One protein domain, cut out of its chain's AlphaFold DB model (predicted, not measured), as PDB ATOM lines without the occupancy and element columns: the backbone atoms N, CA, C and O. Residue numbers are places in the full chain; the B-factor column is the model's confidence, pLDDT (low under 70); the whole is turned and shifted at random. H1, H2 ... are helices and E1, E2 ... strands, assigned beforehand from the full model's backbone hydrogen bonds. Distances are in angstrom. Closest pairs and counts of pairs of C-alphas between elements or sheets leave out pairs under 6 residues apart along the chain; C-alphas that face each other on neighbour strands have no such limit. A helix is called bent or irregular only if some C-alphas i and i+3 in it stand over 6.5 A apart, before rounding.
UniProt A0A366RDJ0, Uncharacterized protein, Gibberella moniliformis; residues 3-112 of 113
ATOM      1  N   SER A   3      46.901 -23.382 -19.146       94.19
ATOM      2  CA  SER A   3      47.028 -21.917 -19.186       94.19
ATOM      3  C   SER A   3      45.682 -21.206 -19.344       94.19
ATOM      4  O   SER A   3      45.366 -20.305 -18.574       94.19
ATOM      5  N   GLN A   4      44.855 -21.654 -20.294       95.75
ATOM      6  CA  GLN A   4      43.523 -21.090 -20.519       95.75
ATOM      7  C   GLN A   4      42.627 -21.241 -19.284       95.75
ATOM      8  O   GLN A   4      41.998 -20.274 -18.868       95.75
ATOM      9  N   ARG A   5      42.593 -22.431 -18.667       95.44
ATOM     10  CA  ARG A   5      41.770 -22.660 -17.469       95.44
ATOM     11  C   ARG A   5      42.233 -21.804 -16.293       95.44
ATOM     12  O   ARG A   5      41.393 -21.242 -15.603       95.44
ATOM     13  N   CYS A   6      43.543 -21.645 -16.104       96.62
ATOM     14  CA  CYS A   6      44.098 -20.741 -15.097       96.62
ATOM     15  C   CYS A   6      43.669 -19.282 -15.340       96.62
ATOM     16  O   CYS A   6      43.197 -18.611 -14.426       96.62
ATOM     17  N   ALA A   7      43.753 -18.811 -16.589       96.25
ATOM     18  CA  ALA A   7      43.334 -17.460 -16.955       96.25
ATOM     19  C   ALA A   7      41.829 -17.229 -16.728       96.25
ATOM     20  O   ALA A   7      41.452 -16.205 -16.168       96.25
ATOM     21  N   GLU A   8      40.973 -18.185 -17.102       95.94
ATOM     22  CA  GLU A   8      39.523 -18.119 -16.867       95.94
ATOM     23  C   GLU A   8      39.189 -18.052 -15.370       95.94
ATOM     24  O   GLU A   8      38.357 -17.243 -14.959       95.94
ATOM     25  N   ARG A   9      39.864 -18.863 -14.544       96.75
ATOM     26  CA  ARG A   9      39.706 -18.869 -13.082       96.75
ATOM     27  C   ARG A   9      40.002 -17.494 -12.481       96.75
ATOM     28  O   ARG A   9      39.173 -16.969 -11.741       96.75
ATOM     29  N   ILE A  10      41.128 -16.889 -12.860       96.75
ATOM     30  CA  ILE A  10      41.546 -15.563 -12.377       96.75
ATOM     31  C   ILE A  10      40.662 -14.442 -12.929       96.75
ATOM     32  O   ILE A  10      40.337 -13.503 -12.204       96.75
ATOM     33  N   TYR A  11      40.258 -14.524 -14.198       95.56
ATOM     34  CA  TYR A  11      39.402 -13.516 -14.822       95.56
ATOM     35  C   TYR A  11      38.009 -13.476 -14.185       95.56
ATOM     36  O   TYR A  11      37.485 -12.396 -13.920       95.56
ATOM     37  N   HIS A  12      37.424 -14.644 -13.914       96.00
ATOM     38  CA  HIS A  12      36.083 -14.749 -13.339       96.00
ATOM     39  C   HIS A  12      36.045 -14.748 -11.808       96.00
ATOM     40  O   HIS A  12      34.942 -14.768 -11.264       96.00
ATOM     41  N   GLY A  13      37.200 -14.769 -11.133       96.56
ATOM     42  CA  GLY A  13      37.262 -14.886  -9.675       96.56
ATOM     43  C   GLY A  13      36.647 -16.197  -9.196       96.56
ATOM     44  O   GLY A  13      35.742 -16.196  -8.374       96.56
ATOM     45  N   THR A  14      37.031 -17.332  -9.790       97.25
ATOM     46  CA  THR A  14      36.437 -18.625  -9.419       97.25
ATOM     47  C   THR A  14      37.469 -19.678  -9.095       97.25
ATOM     48  O   THR A  14      38.522 -19.747  -9.721       97.25
ATOM     49  N   ARG A  15      37.098 -20.592  -8.200       95.19
ATOM     50  CA  ARG A  15      37.826 -21.830  -7.923       95.19
ATOM     51  C   ARG A  15      36.925 -23.055  -8.029       95.19
ATOM     52  O   ARG A  15      35.698 -22.939  -8.115       95.19
ATOM     53  N   ARG A  16      37.526 -24.246  -8.028       91.31
ATOM     54  CA  ARG A  16      36.776 -25.500  -8.124       91.31
ATOM     55  C   ARG A  16      36.232 -25.909  -6.757       91.31
ATOM     56  O   ARG A  16      36.975 -26.132  -5.807       91.31
ATOM     57  N   GLY A  17      34.914 -25.993  -6.665       88.06
ATOM     58  CA  GLY A  17      34.171 -26.452  -5.502       88.06
ATOM     59  C   GLY A  17      33.880 -27.949  -5.508       88.06
ATOM     60  O   GLY A  17      34.225 -28.687  -6.439       88.06
ATOM     61  N   LYS A  18      33.178 -28.401  -4.461       86.75
ATOM     62  CA  LYS A  18      32.672 -29.778  -4.367       86.75
ATOM     63  C   LYS A  18      31.808 -30.112  -5.588       86.75
ATOM     64  O   LYS A  18      31.057 -29.272  -6.075       86.75
ATOM     65  N   GLY A  19      31.949 -31.333  -6.105       84.44
ATOM     66  CA  GLY A  19      31.227 -31.778  -7.304       84.44
ATOM     67  C   GLY A  19      31.662 -31.099  -8.611       84.44
ATOM     68  O   GLY A  19      31.046 -31.334  -9.641       84.44
ATOM     69  N   GLY A  20      32.718 -30.274  -8.599       84.25
ATOM     70  CA  GLY A  20      33.209 -29.572  -9.788       84.25
ATOM     71  C   GLY A  20      32.500 -28.251 -10.100       84.25
ATOM     72  O   GLY A  20      32.770 -27.671 -11.147       84.25
ATOM     73  N   VAL A  21      31.636 -27.767  -9.204       90.50
ATOM     74  CA  VAL A  21      30.951 -26.473  -9.342       90.50
ATOM     75  C   VAL A  21      31.952 -25.324  -9.207       90.50
ATOM     76  O   VAL A  21      32.879 -25.401  -8.404       90.50
ATOM     77  N   ASN A  22      31.768 -24.246  -9.969       93.81
ATOM     78  CA  ASN A  22      32.566 -23.032  -9.805       93.81
ATOM     79  C   ASN A  22      32.068 -22.239  -8.593       93.81
ATOM     80  O   ASN A  22      30.888 -21.906  -8.519       93.81
ATOM     81  N   ILE A  23      32.970 -21.930  -7.664       95.75
ATOM     82  CA  ILE A  23      32.698 -21.092  -6.489       95.75
ATOM     83  C   ILE A  23      33.401 -19.756  -6.696       95.75
ATOM     84  O   ILE A  23      34.557 -19.754  -7.115       95.75
ATOM     85  N   GLN A  24      32.700 -18.654  -6.425       97.06
ATOM     86  CA  GLN A  24      33.270 -17.308  -6.436       97.06
ATOM     87  C   GLN A  24      34.263 -17.134  -5.285       97.06
ATOM     88  O   GLN A  24      33.993 -17.571  -4.167       97.06
ATOM     89  N   ASP A  25      35.397 -16.518  -5.584       95.38
ATOM     90  CA  ASP A  25      36.480 -16.261  -4.646       95.38
ATOM     91  C   ASP A  25      37.190 -14.968  -5.069       95.38
ATOM     92  O   ASP A  25      37.386 -14.722  -6.263       95.38
ATOM     93  N   ASP A  26      37.526 -14.123  -4.107       91.56
ATOM     94  CA  ASP A  26      38.241 -12.865  -4.321       91.56
ATOM     95  C   ASP A  26      39.724 -12.964  -3.946       91.56
ATOM     96  O   ASP A  26      40.480 -12.037  -4.229       91.56
ATOM     97  N   ASP A  27      40.152 -14.099  -3.387       94.88
ATOM     98  CA  ASP A  27      41.548 -14.391  -3.088       94.88
ATOM     99  C   ASP A  27      42.227 -15.092  -4.280       94.88
ATOM    100  O   ASP A  27      42.052 -16.293  -4.531       94.88
ATOM    101  N   GLU A  28      43.048 -14.351  -5.033       95.06
ATOM    102  CA  GLU A  28      43.812 -14.923  -6.142       95.06
ATOM    103  C   GLU A  28      44.778 -16.034  -5.707       95.06
ATOM    104  O   GLU A  28      45.001 -16.962  -6.487       95.06
ATOM    105  N   ASP A  29      45.308 -16.012  -4.481       94.19
ATOM    106  CA  ASP A  29      46.167 -17.089  -3.987       94.19
ATOM    107  C   ASP A  29      45.359 -18.374  -3.760       94.19
ATOM    108  O   ASP A  29      45.853 -19.469  -4.054       94.19
ATOM    109  N   ALA A  30      44.117 -18.274  -3.275       95.19
ATOM    110  CA  ALA A  30      43.213 -19.419  -3.133       95.19
ATOM    111  C   ALA A  30      42.778 -19.973  -4.499       95.19
ATOM    112  O   ALA A  30      42.736 -21.193  -4.706       95.19
ATOM    113  N   ILE A  31      42.513 -19.088  -5.466       97.19
ATOM    114  CA  ILE A  31      42.193 -19.471  -6.847       97.19
ATOM    115  C   ILE A  31      43.365 -20.218  -7.492       97.19
ATOM    116  O   ILE A  31      43.167 -21.285  -8.080       97.19
ATOM    117  N   MET A  32      44.585 -19.689  -7.373       96.50
ATOM    118  CA  MET A  32      45.795 -20.295  -7.941       96.50
ATOM    119  C   MET A  32      46.111 -21.647  -7.293       96.50
ATOM    120  O   MET A  32      46.458 -22.603  -7.992       96.50
ATOM    121  N   GLU A  33      45.942 -21.755  -5.972       95.56
ATOM    122  CA  GLU A  33      46.097 -23.020  -5.251       95.56
ATOM    123  C   GLU A  33      45.100 -24.068  -5.742       95.56
ATOM    124  O   GLU A  33      45.486 -25.184  -6.105       95.56
ATOM    125  N   SER A  34      43.819 -23.693  -5.818       95.62
ATOM    126  CA  SER A  34      42.767 -24.574  -6.312       95.62
ATOM    127  C   SER A  34      43.003 -24.975  -7.762       95.62
ATOM    128  O   SER A  34      42.757 -26.128  -8.102       95.62
ATOM    129  N   PHE A  35      43.493 -24.076  -8.615       96.56
ATOM    130  CA  PHE A  35      43.806 -24.415  -9.999       96.56
ATOM    131  C   PHE A  35      44.837 -25.550 -10.072       96.56
ATOM    132  O   PHE A  35      44.610 -26.541 -10.770       96.56
ATOM    133  N   ILE A  36      45.942 -25.460  -9.325       95.88
ATOM    134  CA  ILE A  36      46.958 -26.521  -9.328       95.88
ATOM    135  C   ILE A  36      46.387 -27.806  -8.718       95.88
ATOM    136  O   ILE A  36      46.451 -28.862  -9.347       95.88
ATOM    137  N   ALA A  37      45.803 -27.729  -7.521       94.31
ATOM    138  CA  ALA A  37      45.361 -28.907  -6.775       94.31
ATOM    139  C   ALA A  37      44.170 -29.637  -7.421       94.31
ATOM    140  O   ALA A  37      44.109 -30.868  -7.397       94.31
ATOM    141  N   GLU A  38      43.222 -28.895  -7.995       93.94
ATOM    142  CA  GLU A  38      41.933 -29.424  -8.450       93.94
ATOM    143  C   GLU A  38      41.810 -29.472  -9.971       93.94
ATOM    144  O   GLU A  38      41.335 -30.470 -10.508       93.94
ATOM    145  N   ASP A  39      42.215 -28.422 -10.686       94.12
ATOM    146  CA  ASP A  39      42.056 -28.390 -12.142       94.12
ATOM    147  C   ASP A  39      43.215 -29.090 -12.860       94.12
ATOM    148  O   ASP A  39      42.970 -29.821 -13.819       94.12
ATOM    149  N   PHE A  40      44.459 -28.904 -12.404       93.81
ATOM    150  CA  PHE A  40      45.637 -29.486 -13.045       93.81
ATOM    151  C   PHE A  40      45.950 -30.895 -12.530       93.81
ATOM    152  O   PHE A  40      45.914 -31.846 -13.308       93.81
ATOM    153  N   MET A  41      46.202 -31.066 -11.228       93.12
ATOM    154  CA  MET A  41      46.661 -32.352 -10.683       93.12
ATOM    155  C   MET A  41      45.602 -33.458 -10.762       93.12
ATOM    156  O   MET A  41      45.955 -34.624 -10.914       93.12
ATOM    157  N   LYS A  42      44.304 -33.124 -10.718       91.94
ATOM    158  CA  LYS A  42      43.218 -34.110 -10.899       91.94
ATOM    159  C   LYS A  42      42.776 -34.270 -12.353       91.94
ATOM    160  O   LYS A  42      41.893 -35.088 -12.629       91.94
ATOM    161  N   HIS A  43      43.373 -33.532 -13.292       91.50
ATOM    162  CA  HIS A  43      43.058 -33.674 -14.708       91.50
ATOM    163  C   HIS A  43      43.326 -35.121 -15.165       91.50
ATOM    164  O   HIS A  43      44.382 -35.664 -14.830       91.50
ATOM    165  N   PRO A  44      42.444 -35.768 -15.954       91.56
ATOM    166  CA  PRO A  44      42.629 -37.162 -16.376       91.56
ATOM    167  C   PRO A  44      43.968 -37.432 -17.072       91.56
ATOM    168  O   PRO A  44      44.550 -38.493 -16.883       91.56
ATOM    169  N   GLY A  45      44.474 -36.447 -17.822       90.06
ATOM    170  CA  GLY A  45      45.785 -36.509 -18.481       90.06
ATOM    171  C   GLY A  45      46.999 -36.238 -17.579       90.06
ATOM    172  O   GLY A  45      48.115 -36.276 -18.076       90.06
ATOM    173  N   VAL A  46      46.803 -35.933 -16.291       90.56
ATOM    174  CA  VAL A  46      47.880 -35.589 -15.337       90.56
ATOM    175  C   VAL A  46      47.856 -36.483 -14.097       90.56
ATOM    176  O   VAL A  46      48.913 -36.903 -13.648       90.56
ATOM    177  N   ARG A  47      46.677 -36.821 -13.561       88.62
ATOM    178  CA  ARG A  47      46.500 -37.476 -12.246       88.62
ATOM    179  C   ARG A  47      47.246 -38.800 -12.032       88.62
ATOM    180  O   ARG A  47      47.439 -39.197 -10.892       88.62
ATOM    181  N   ASN A  48      47.630 -39.477 -13.113       86.50
ATOM    182  CA  ASN A  48      48.363 -40.746 -13.084       86.50
ATOM    183  C   ASN A  48      49.829 -40.590 -13.532       86.50
ATOM    184  O   ASN A  48      50.518 -41.582 -13.746       86.50
ATOM    185  N   CYS A  49      50.299 -39.360 -13.734       82.56
ATOM    186  CA  CYS A  49      51.685 -39.077 -14.069       82.56
ATOM    187  C   CYS A  49      52.564 -39.206 -12.817       82.56
ATOM    188  O   CYS A  49      52.183 -38.768 -11.734       82.56
ATOM    189  N   HIS A  50      53.762 -39.771 -12.973       76.31
ATOM    190  CA  HIS A  50      54.696 -40.018 -11.868       76.31
ATOM    191  C   HIS A  50      55.434 -38.764 -11.363       76.31
ATOM    192  O   HIS A  50      56.164 -38.850 -10.377       76.31
ATOM    193  N   SER A  51      55.266 -37.601 -12.002       75.06
ATOM    194  CA  SER A  51      55.926 -36.369 -11.558       75.06
ATOM    195  C   SER A  51      55.138 -35.690 -10.434       75.06
ATOM    196  O   SER A  51      54.077 -35.114 -10.675       75.06
ATOM    197  N   ALA A  52      55.664 -35.738  -9.205       62.69
ATOM    198  CA  ALA A  52      55.063 -35.084  -8.038       62.69
ATOM    199  C   ALA A  52      55.139 -33.544  -8.113       62.69
ATOM    200  O   ALA A  52      54.183 -32.865  -7.741       62.69
ATOM    201  N   GLY A  53      56.243 -33.003  -8.645       71.56
ATOM    202  CA  GLY A  53      56.422 -31.585  -8.971       71.56
ATOM    203  C   GLY A  53      56.162 -31.355 -10.454       71.56
ATOM    204  O   GLY A  53      57.050 -31.525 -11.287       71.56
ATOM    205  N   ALA A  54      54.921 -31.030 -10.795       81.69
ATOM    206  CA  ALA A  54      54.441 -31.140 -12.169       81.69
ATOM    207  C   ALA A  54      54.323 -29.795 -12.893       81.69
ATOM    208  O   ALA A  54      54.368 -29.770 -14.123       81.69
ATOM    209  N   ILE A  55      54.134 -28.688 -12.167       94.00
ATOM    210  CA  ILE A  55      53.813 -27.405 -12.793       94.00
ATOM    211  C   ILE A  55      54.264 -26.196 -11.970       94.00
ATOM    212  O   ILE A  55      54.126 -26.150 -10.746       94.00
ATOM    213  N   GLY A  56      54.740 -25.183 -12.691       95.62
ATOM    214  CA  GLY A  56      54.718 -23.788 -12.275       95.62
ATOM    215  C   GLY A  56      53.823 -22.996 -13.222       95.62
ATOM    216  O   GLY A  56      53.829 -23.231 -14.432       95.62
ATOM    217  N   VAL A  57      53.025 -22.086 -12.679       96.62
ATOM    218  CA  VAL A  57      52.116 -21.235 -13.445       96.62
ATOM    219  C   VAL A  57      52.340 -19.778 -13.068       96.62
ATOM    220  O   VAL A  57      52.598 -19.451 -11.909       96.62
ATOM    221  N   MET A  58      52.248 -18.905 -14.065       97.00
ATOM    222  CA  MET A  58      52.350 -17.456 -13.930       97.00
ATOM    223  C   MET A  58      51.122 -16.825 -14.577       97.00
ATOM    224  O   MET A  58      50.701 -17.257 -15.653       97.00
ATOM    225  N   VAL A  59      50.567 -15.795 -13.945       96.56
ATOM    226  CA  VAL A  59      49.404 -15.059 -14.448       96.56
ATOM    227  C   VAL A  59      49.637 -13.563 -14.312       96.56
ATOM    228  O   VAL A  59      50.130 -13.085 -13.293       96.56
ATOM    229  N   VAL A  60      49.244 -12.811 -15.339       96.00
ATOM    230  CA  VAL A  60      49.193 -11.348 -15.295       96.00
ATOM    231  C   VAL A  60      47.736 -10.904 -15.350       96.00
ATOM    232  O   VAL A  60      47.053 -11.125 -16.347       96.00
ATOM    233  N   LYS A  61      47.266 -10.243 -14.291       95.62
ATOM    234  CA  LYS A  61      45.943  -9.611 -14.215       95.62
ATOM    235  C   LYS A  61      46.099  -8.107 -14.406       95.62
ATOM    236  O   LYS A  61      46.666  -7.418 -13.557       95.62
ATOM    237  N   LYS A  62      45.600  -7.576 -15.524       95.06
ATOM    238  CA  LYS A  62      45.545  -6.126 -15.758       95.06
ATOM    239  C   LYS A  62      44.336  -5.532 -15.037       95.06
ATOM    240  O   LYS A  62      43.232  -6.052 -15.125       95.06
ATOM    241  N   THR A  63      44.548  -4.399 -14.388       93.81
ATOM    242  CA  THR A  63      43.512  -3.552 -13.788       93.81
ATOM    243  C   THR A  63      43.654  -2.121 -14.316       93.81
ATOM    244  O   THR A  63      44.690  -1.789 -14.901       93.81
ATOM    245  N   PRO A  64      42.675  -1.231 -14.083       94.88
ATOM    246  CA  PRO A  64      42.831   0.189 -14.402       94.88
ATOM    247  C   PRO A  64      44.029   0.850 -13.701       94.88
ATOM    248  O   PRO A  64      44.597   1.800 -14.222       94.88
ATOM    249  N   SER A  65      44.445   0.329 -12.539       92.94
ATOM    250  CA  SER A  65      45.529   0.897 -11.719       92.94
ATOM    251  C   SER A  65      46.933   0.348 -12.021       92.94
ATOM    252  O   SER A  65      47.914   0.779 -11.410       92.94
ATOM    253  N   GLY A  66      47.040  -0.636 -12.915       94.81
ATOM    254  CA  GLY A  66      48.288  -1.343 -13.202       94.81
ATOM    255  C   GLY A  66      48.081  -2.841 -13.387       94.81
ATOM    256  O   GLY A  66      46.977  -3.304 -13.670       94.81
ATOM    257  N   TYR A  67      49.140  -3.612 -13.182       95.62
ATOM    258  CA  TYR A  67      49.155  -5.064 -13.302       95.62
ATOM    259  C   TYR A  67      49.379  -5.732 -11.950       95.62
ATOM    260  O   TYR A  67      50.114  -5.226 -11.103       95.62
ATOM    261  N   TYR A  68      48.805  -6.915 -11.789       95.81
ATOM    262  CA  TYR A  68      49.232  -7.890 -10.801       95.81
ATOM    263  C   TYR A  68      49.879  -9.059 -11.526       95.81
ATOM    264  O   TYR A  68      49.320  -9.595 -12.481       95.81
ATOM    265  N   PHE A  69      51.072  -9.420 -11.085       96.00
ATOM    266  CA  PHE A  69      51.784 -10.613 -11.495       96.00
ATOM    267  C   PHE A  69      51.659 -11.631 -10.363       96.00
ATOM    268  O   PHE A  69      52.127 -11.352  -9.267       96.00
ATOM    269  N   TYR A  70      51.040 -12.778 -10.619       96.94
ATOM    270  CA  TYR A  70      50.910 -13.881  -9.667       96.94
ATOM    271  C   TYR A  70      51.652 -15.107 -10.183       96.94
ATOM    272  O   TYR A  70      51.749 -15.324 -11.394       96.94
ATOM    273  N   PHE A  71      52.124 -15.943  -9.270       97.44
ATOM    274  CA  PHE A  71      52.664 -17.251  -9.594       97.44
ATOM    275  C   PHE A  71      52.274 -18.282  -8.539       97.44
ATOM    276  O   PHE A  71      52.079 -17.959  -7.368       97.44
ATOM    277  N   ALA A  72      52.204 -19.541  -8.958       97.50
ATOM    278  CA  ALA A  72      52.087 -20.680  -8.060       97.50
ATOM    279  C   ALA A  72      52.781 -21.903  -8.664       97.50
ATOM    280  O   ALA A  72      52.822 -22.050  -9.886       97.50
ATOM    281  N   HIS A  73      53.328 -22.786  -7.833       97.25
ATOM    282  CA  HIS A  73      53.977 -24.013  -8.294       97.25
ATOM    283  C   HIS A  73      53.939 -25.118  -7.237       97.25
ATOM    284  O   HIS A  73      53.925 -24.835  -6.041       97.25
ATOM    285  N   ASN A  74      53.958 -26.379  -7.680       95.62
ATOM    286  CA  ASN A  74      54.146 -27.550  -6.811       95.62
ATOM    287  C   ASN A  74      55.507 -28.239  -7.009       95.62
ATOM    288  O   ASN A  74      55.721 -29.349  -6.530       95.62
ATOM    289  N   THR A  75      56.421 -27.603  -7.741       94.44
ATOM    290  CA  THR A  75      57.823 -28.023  -7.861       94.44
ATOM    291  C   THR A  75      58.629 -27.608  -6.629       94.44
ATOM    292  O   THR A  75      58.263 -26.648  -5.947       94.44
ATOM    293  N   ASP A  76      59.780 -28.245  -6.395       94.19
ATOM    294  CA  ASP A  76      60.707 -27.871  -5.311       94.19
ATOM    295  C   ASP A  76      61.120 -26.396  -5.382       94.19
ATOM    296  O   ASP A  76      61.288 -25.717  -4.363       94.19
ATOM    297  N   SER A  77      61.288 -25.884  -6.603       94.88
ATOM    298  CA  SER A  77      61.576 -24.476  -6.842       94.88
ATOM    299  C   SER A  77      61.100 -23.981  -8.204       94.88
ATOM    300  O   SER A  77      60.877 -24.768  -9.127       94.88
ATOM    301  N   PHE A  78      60.942 -22.662  -8.311       96.88
ATOM    302  CA  PHE A  78      60.511 -21.970  -9.516       96.88
ATOM    303  C   PHE A  78      61.208 -20.604  -9.609       96.88
ATOM    304  O   PHE A  78      60.994 -19.721  -8.775       96.88
ATOM    305  N   ALA A  79      62.087 -20.456 -10.605       97.31
ATOM    306  CA  ALA A  79      62.837 -19.228 -10.856       97.31
ATOM    307  C   ALA A  79      62.032 -18.284 -11.756       97.31
ATOM    308  O   ALA A  79      61.571 -18.683 -12.824       97.31
ATOM    309  N   LEU A  80      61.871 -17.034 -11.321       96.12
ATOM    310  CA  LEU A  80      60.970 -16.067 -11.939       96.12
ATOM    311  C   LEU A  80      61.629 -14.698 -12.054       96.12
ATOM    312  O   LEU A  80      62.417 -14.303 -11.193       96.12
ATOM    313  N   ALA A  81      61.238 -13.950 -13.081       96.44
ATOM    314  CA  ALA A  81      61.572 -12.543 -13.232       96.44
ATOM    315  C   ALA A  81      60.344 -11.754 -13.699       96.44
ATOM    316  O   ALA A  81      59.537 -12.246 -14.488       96.44
ATOM    317  N   SER A  82      60.208 -10.519 -13.219       95.06
ATOM    318  CA  SER A  82      59.203  -9.565 -13.697       95.06
ATOM    319  C   SER A  82      59.817  -8.175 -13.833       95.06
ATOM    320  O   SER A  82      60.658  -7.784 -13.024       95.06
ATOM    321  N   MET A  83      59.396  -7.417 -14.845       95.31
ATOM    322  CA  MET A  83      59.863  -6.050 -15.072       95.31
ATOM    323  C   MET A  83      58.717  -5.204 -15.620       95.31
ATOM    324  O   MET A  83      58.160  -5.502 -16.675       95.31
ATOM    325  N   GLY A  84      58.344  -4.160 -14.885       92.25
ATOM    326  CA  GLY A  84      57.445  -3.128 -15.388       92.25
ATOM    327  C   GLY A  84      58.169  -2.196 -16.360       92.25
ATOM    328  O   GLY A  84      59.354  -1.931 -16.194       92.25
ATOM    329  N   GLY A  85      57.460  -1.628 -17.339       90.19
ATOM    330  CA  GLY A  85      58.076  -0.761 -18.360       90.19
ATOM    331  C   GLY A  85      58.741   0.520 -17.831       90.19
ATOM    332  O   GLY A  85      59.483   1.166 -18.557       90.19
ATOM    333  N   SER A  86      58.492   0.897 -16.571       89.56
ATOM    334  CA  SER A  86      59.131   2.050 -15.921       89.56
ATOM    335  C   SER A  86      60.228   1.677 -14.918       89.56
ATOM    336  O   SER A  86      60.811   2.560 -14.282       89.56
ATOM    337  N   GLU A  87      60.504   0.382 -14.763       92.81
ATOM    338  CA  GLU A  87      61.519  -0.148 -13.860       92.81
ATOM    339  C   GLU A  87      62.871  -0.161 -14.569       92.81
ATOM    340  O   GLU A  87      62.960  -0.476 -15.750       92.81
ATOM    341  N   LYS A  88      63.942   0.196 -13.853       95.06
ATOM    342  CA  LYS A  88      65.297   0.231 -14.430       95.06
ATOM    343  C   LYS A  88      65.933  -1.155 -14.544       95.06
ATOM    344  O   LYS A  88      66.867  -1.335 -15.312       95.06
ATOM    345  N   GLN A  89      65.445  -2.112 -13.760       96.88
ATOM    346  CA  GLN A  89      65.963  -3.471 -13.676       96.88
ATOM    347  C   GLN A  89      64.821  -4.449 -13.372       96.88
ATOM    348  O   GLN A  89      63.844  -4.048 -12.731       96.88
ATOM    349  N   PRO A  90      64.934  -5.720 -13.792       96.44
ATOM    350  CA  PRO A  90      63.976  -6.746 -13.412       96.44
ATOM    351  C   PRO A  90      64.065  -7.061 -11.915       96.44
ATOM    352  O   PRO A  90      65.118  -6.938 -11.287       96.44
ATOM    353  N   VAL A  91      62.952  -7.531 -11.359       95.56
ATOM    354  CA  VAL A  91      62.912  -8.179 -10.048       95.56
ATOM    355  C   VAL A  91      62.907  -9.680 -10.266       95.56
ATOM    356  O   VAL A  91      61.991 -10.213 -10.896       95.56
ATOM    357  N   CYS A  92      63.928 -10.343  -9.734       96.88
ATOM    358  CA  CYS A  92      64.105 -11.785  -9.818       96.88
ATOM    359  C   CYS A  92      63.771 -12.438  -8.474       96.88
ATOM    360  O   CYS A  92      64.047 -11.882  -7.410       96.88
ATOM    361  N   THR A  93      63.179 -13.627  -8.501       95.88
ATOM    362  CA  THR A  93      62.849 -14.394  -7.297       95.88
ATOM    363  C   THR A  93      63.014 -15.879  -7.574       95.88
ATOM    364  O   THR A  93      62.569 -16.382  -8.602       95.88
ATOM    365  N   MET A  94      63.649 -16.584  -6.640       97.44
ATOM    366  CA  MET A  94      63.686 -18.043  -6.620       97.44
ATOM    367  C   MET A  94      62.667 -18.522  -5.592       97.44
ATOM    368  O   MET A  94      62.969 -18.576  -4.400       97.44
ATOM    369  N   SER A  95      61.454 -18.827  -6.044       97.38
ATOM    370  CA  SER A  95      60.426 -19.377  -5.165       97.38
ATOM    371  C   SER A  95      60.767 -20.825  -4.830       97.38
ATOM    372  O   SER A  95      61.205 -21.581  -5.700       97.38
ATOM    373  N   ARG A  96      60.607 -21.217  -3.567       96.88
ATOM    374  CA  ARG A  96      60.892 -22.569  -3.077       96.88
ATOM    375  C   ARG A  96      59.713 -23.076  -2.272       96.88
ATOM    376  O   ARG A  96      59.074 -22.304  -1.560       96.88
ATOM    377  N   LEU A  97      59.452 -24.373  -2.376       94.88
ATOM    378  CA  LEU A  97      58.429 -25.017  -1.567       94.88
ATOM    379  C   LEU A  97      58.876 -25.025  -0.099       94.88
ATOM    380  O   LEU A  97      59.971 -25.491   0.222       94.88
ATOM    381  N   SER A  98      58.057 -24.466   0.793       92.06
ATOM    382  CA  SER A  98      58.331 -24.508   2.228       92.06
ATOM    383  C   SER A  98      58.129 -25.922   2.774       92.06
ATOM    384  O   SER A  98      57.397 -26.735   2.207       92.06
ATOM    385  N   HIS A  99      58.792 -26.235   3.889       88.88
ATOM    386  CA  HIS A  99      58.708 -27.564   4.485       88.88
ATOM    387  C   HIS A  99      57.250 -27.919   4.828       88.88
ATOM    388  O   HIS A  99      56.582 -27.184   5.551       88.88
ATOM    389  N   GLY A 100      56.756 -29.035   4.284       86.44
ATOM    390  CA  GLY A 100      55.382 -29.510   4.484       86.44
ATOM    391  C   GLY A 100      54.314 -28.856   3.595       86.44
ATOM    392  O   GLY A 100      53.188 -29.356   3.551       86.44
ATOM    393  N   ALA A 101      54.635 -27.792   2.852       89.75
ATOM    394  CA  ALA A 101      53.714 -27.222   1.871       89.75
ATOM    395  C   ALA A 101      53.660 -28.079   0.600       89.75
ATOM    396  O   ALA A 101      54.635 -28.726   0.227       89.75
ATOM    397  N   LYS A 102      52.513 -28.068  -0.088       93.25
ATOM    398  CA  LYS A 102      52.328 -28.757  -1.383       93.25
ATOM    399  C   LYS A 102      52.393 -27.816  -2.579       93.25
ATOM    400  O   LYS A 102      52.684 -28.253  -3.686       93.25
ATOM    401  N   ILE A 103      52.076 -26.543  -2.358       96.31
ATOM    402  CA  ILE A 103      52.050 -25.498  -3.375       96.31
ATOM    403  C   ILE A 103      52.664 -24.244  -2.754       96.31
ATOM    404  O   ILE A 103      52.268 -23.833  -1.664       96.31
ATOM    405  N   ALA A 104      53.623 -23.640  -3.449       97.19
ATOM    406  CA  ALA A 104      54.152 -22.317  -3.140       97.19
ATOM    407  C   ALA A 104      53.516 -21.279  -4.066       97.19
ATOM    408  O   ALA A 104      53.203 -21.578  -5.221       97.19
ATOM    409  N   LYS A 105      53.305 -20.068  -3.547       96.88
ATOM    410  CA  LYS A 105      52.561 -18.984  -4.198       96.88
ATOM    411  C   LYS A 105      53.250 -17.653  -3.943       96.88
ATOM    412  O   LYS A 105      53.985 -17.506  -2.966       96.88
ATOM    413  N   GLY A 106      52.982 -16.684  -4.799       95.69
ATOM    414  CA  GLY A 106      53.367 -15.309  -4.552       95.69
ATOM    415  C   GLY A 106      52.876 -14.382  -5.644       95.69
ATOM    416  O   GLY A 106      52.371 -14.803  -6.687       95.69
ATOM    417  N   GLY A 107      53.060 -13.089  -5.415       94.94
ATOM    418  CA  GLY A 107      52.662 -12.096  -6.384       94.94
ATOM    419  C   GLY A 107      53.301 -10.742  -6.157       94.94
ATOM    420  O   GLY A 107      53.941 -10.471  -5.141       94.94
ATOM    421  N   ARG A 108      53.140  -9.884  -7.156       94.00
ATOM    422  CA  ARG A 108      53.679  -8.534  -7.190       94.00
ATOM    423  C   ARG A 108      52.713  -7.612  -7.912       94.00
ATOM    424  O   ARG A 108      52.253  -7.906  -9.013       94.00
ATOM    425  N   LYS A 109      52.478  -6.442  -7.325       94.50
ATOM    426  CA  LYS A 109      51.758  -5.344  -7.970       94.50
ATOM    427  C   LYS A 109      52.734  -4.433  -8.717       94.50
ATOM    428  O   LYS A 109      53.716  -3.976  -8.141       94.50
ATOM    429  N   VAL A 110      52.425  -4.124  -9.971       94.00
ATOM    430  CA  VAL A 110      53.140  -3.158 -10.814       94.00
ATOM    431  C   VAL A 110      52.161  -2.044 -11.169       94.00
ATOM    432  O   VAL A 110      51.218  -2.259 -11.925       94.00
ATOM    433  N   ARG A 111      52.337  -0.855 -10.592       90.44
ATOM    434  CA  ARG A 111      51.430   0.282 -10.821       90.44
ATOM    435  C   ARG A 111      51.763   1.002 -12.126       90.44
ATOM    436  O   ARG A 111      52.932   1.103 -12.495       90.44
ATOM    437  N   PHE A 112      50.734   1.528 -12.790       87.19
ATOM    438  CA  PHE A 112      50.950   2.575 -13.788       87.19
ATOM    439  C   PHE A 112      51.477   3.839 -13.101       87.19
ATOM    440  O   PHE A 112      51.221   4.047 -11.911       87.19
TER     441      PHE A 112
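AT A GLANCE: This is residues 3 to 112 of the 113 residues of an uncharacterized protein of Gibberella moniliformis (UniProt A0A366RDJ0). A three-stranded sheet, E3, E4 and E7, stands in the middle, with the helices H1 and H2 over one face and the hairpin E5 and E6 over the other, partly face to face with it. A much smaller hairpin, E1 and E2, packs through E1 on H2, on the side away from that sheet, and the long link of residues 41 to 55 arches from H2 to E3 at one end. The printed part has 110 residues with two named helices and seven named strands, in the order H1 E1 E2 H2 E3 E4 E5 E6 E7, and its class is mixed, helices and strands. The large sheet has the order E3 - E4 - E7, and it and both two-stranded sheets are antiparallel. The whole is compact, with a radius of gyration of the C-alphas of 14.7 A, and only just elongated, with spans of 44 by 29 by 23 A.

HOW THE PARTS SIT: The printed part begins with H1, residues 3 to 12, followed by the hairpin of E1, residues 14 to 16, and E2, residues 22 to 24; N 15 and O 23 are within hydrogen-bond range at 2.9 A. H2, residues 28 to 40, and H1 touch, closest at the C-alphas of Cys 6 and Phe 35, 6.3 A apart, with a steep tilt of 40 degrees, opposite ways. The closest C-alphas of E1 and H2 are those of Arg 15 and Ile 31, 5.1 A apart. Every O i to N i+4 pair is within hydrogen-bond range in H1, and 8 of 9 are in H2. E3, residues 56 to 63, and E4, residues 66 to 73, form a hairpin, with N 59 and O 70 at 2.9 A. E4 is the inner strand; its other neighbour is E7, residues 104 to 111, with N 69 and O 108 at 2.8 A. H1 and H2 are on the same face of this sheet, an arrangement in two layers, helices on one face of a sheet. H1 has a height over the sheet of 8.2 A and lies over E3, only just slantwise to the strands, at 32 degrees to E3 on the local plane; the closest C-alphas are those of Ala 7 and Val 59, 7.0 A apart. H2, at a height of 9.4 A, lies over E3 and E4, and only just over E7, on which 3 of its C-alphas fall; the C-alphas of Met 32 and Ala 72 are the closest of H2 and E4, 6.3 A apart. E5, residues 77 to 82, and E6, residues 91 to 96, form a hairpin, with N 80 and O 93 at 2.9 A. This sheet and the sheet E3 E4 E7 make a sandwich, two sheets face to face, their facing parts 10.0 A centre to centre and their strands at 21 degrees. E5 and E6 are both apart from H2.

IN THESE COORDINATES: H1 begins at C-alpha 3, (47.028, -21.917, -19.186), and is 14.3 A long; H2 is 16.2 A long and neither bent nor irregular, but only just: C-alphas 37 and 40 are 6.3 A apart. E3 begins at C-alpha 56, (54.718, -23.788, -12.275), and is 23.2 A long, beside 23.9 A for E4. E5 is 16.6 A long and E6 16.1 A. E7, 24.0 A long, ends at C-alpha 111, (51.430, 0.282, -10.821).

THE WHOLE: The two C-alphas farthest apart are those of Gly 19 and Lys 88, at 47.3 A. The printed part has no cut. The link H2 to E3 is long, with 15 residues; E5 to E6 and E6 to E7 are short, and the other links are tight. The mean pLDDT of the printed part is 93.2, and Ala 52, in the long link, is the one printed residue under 70.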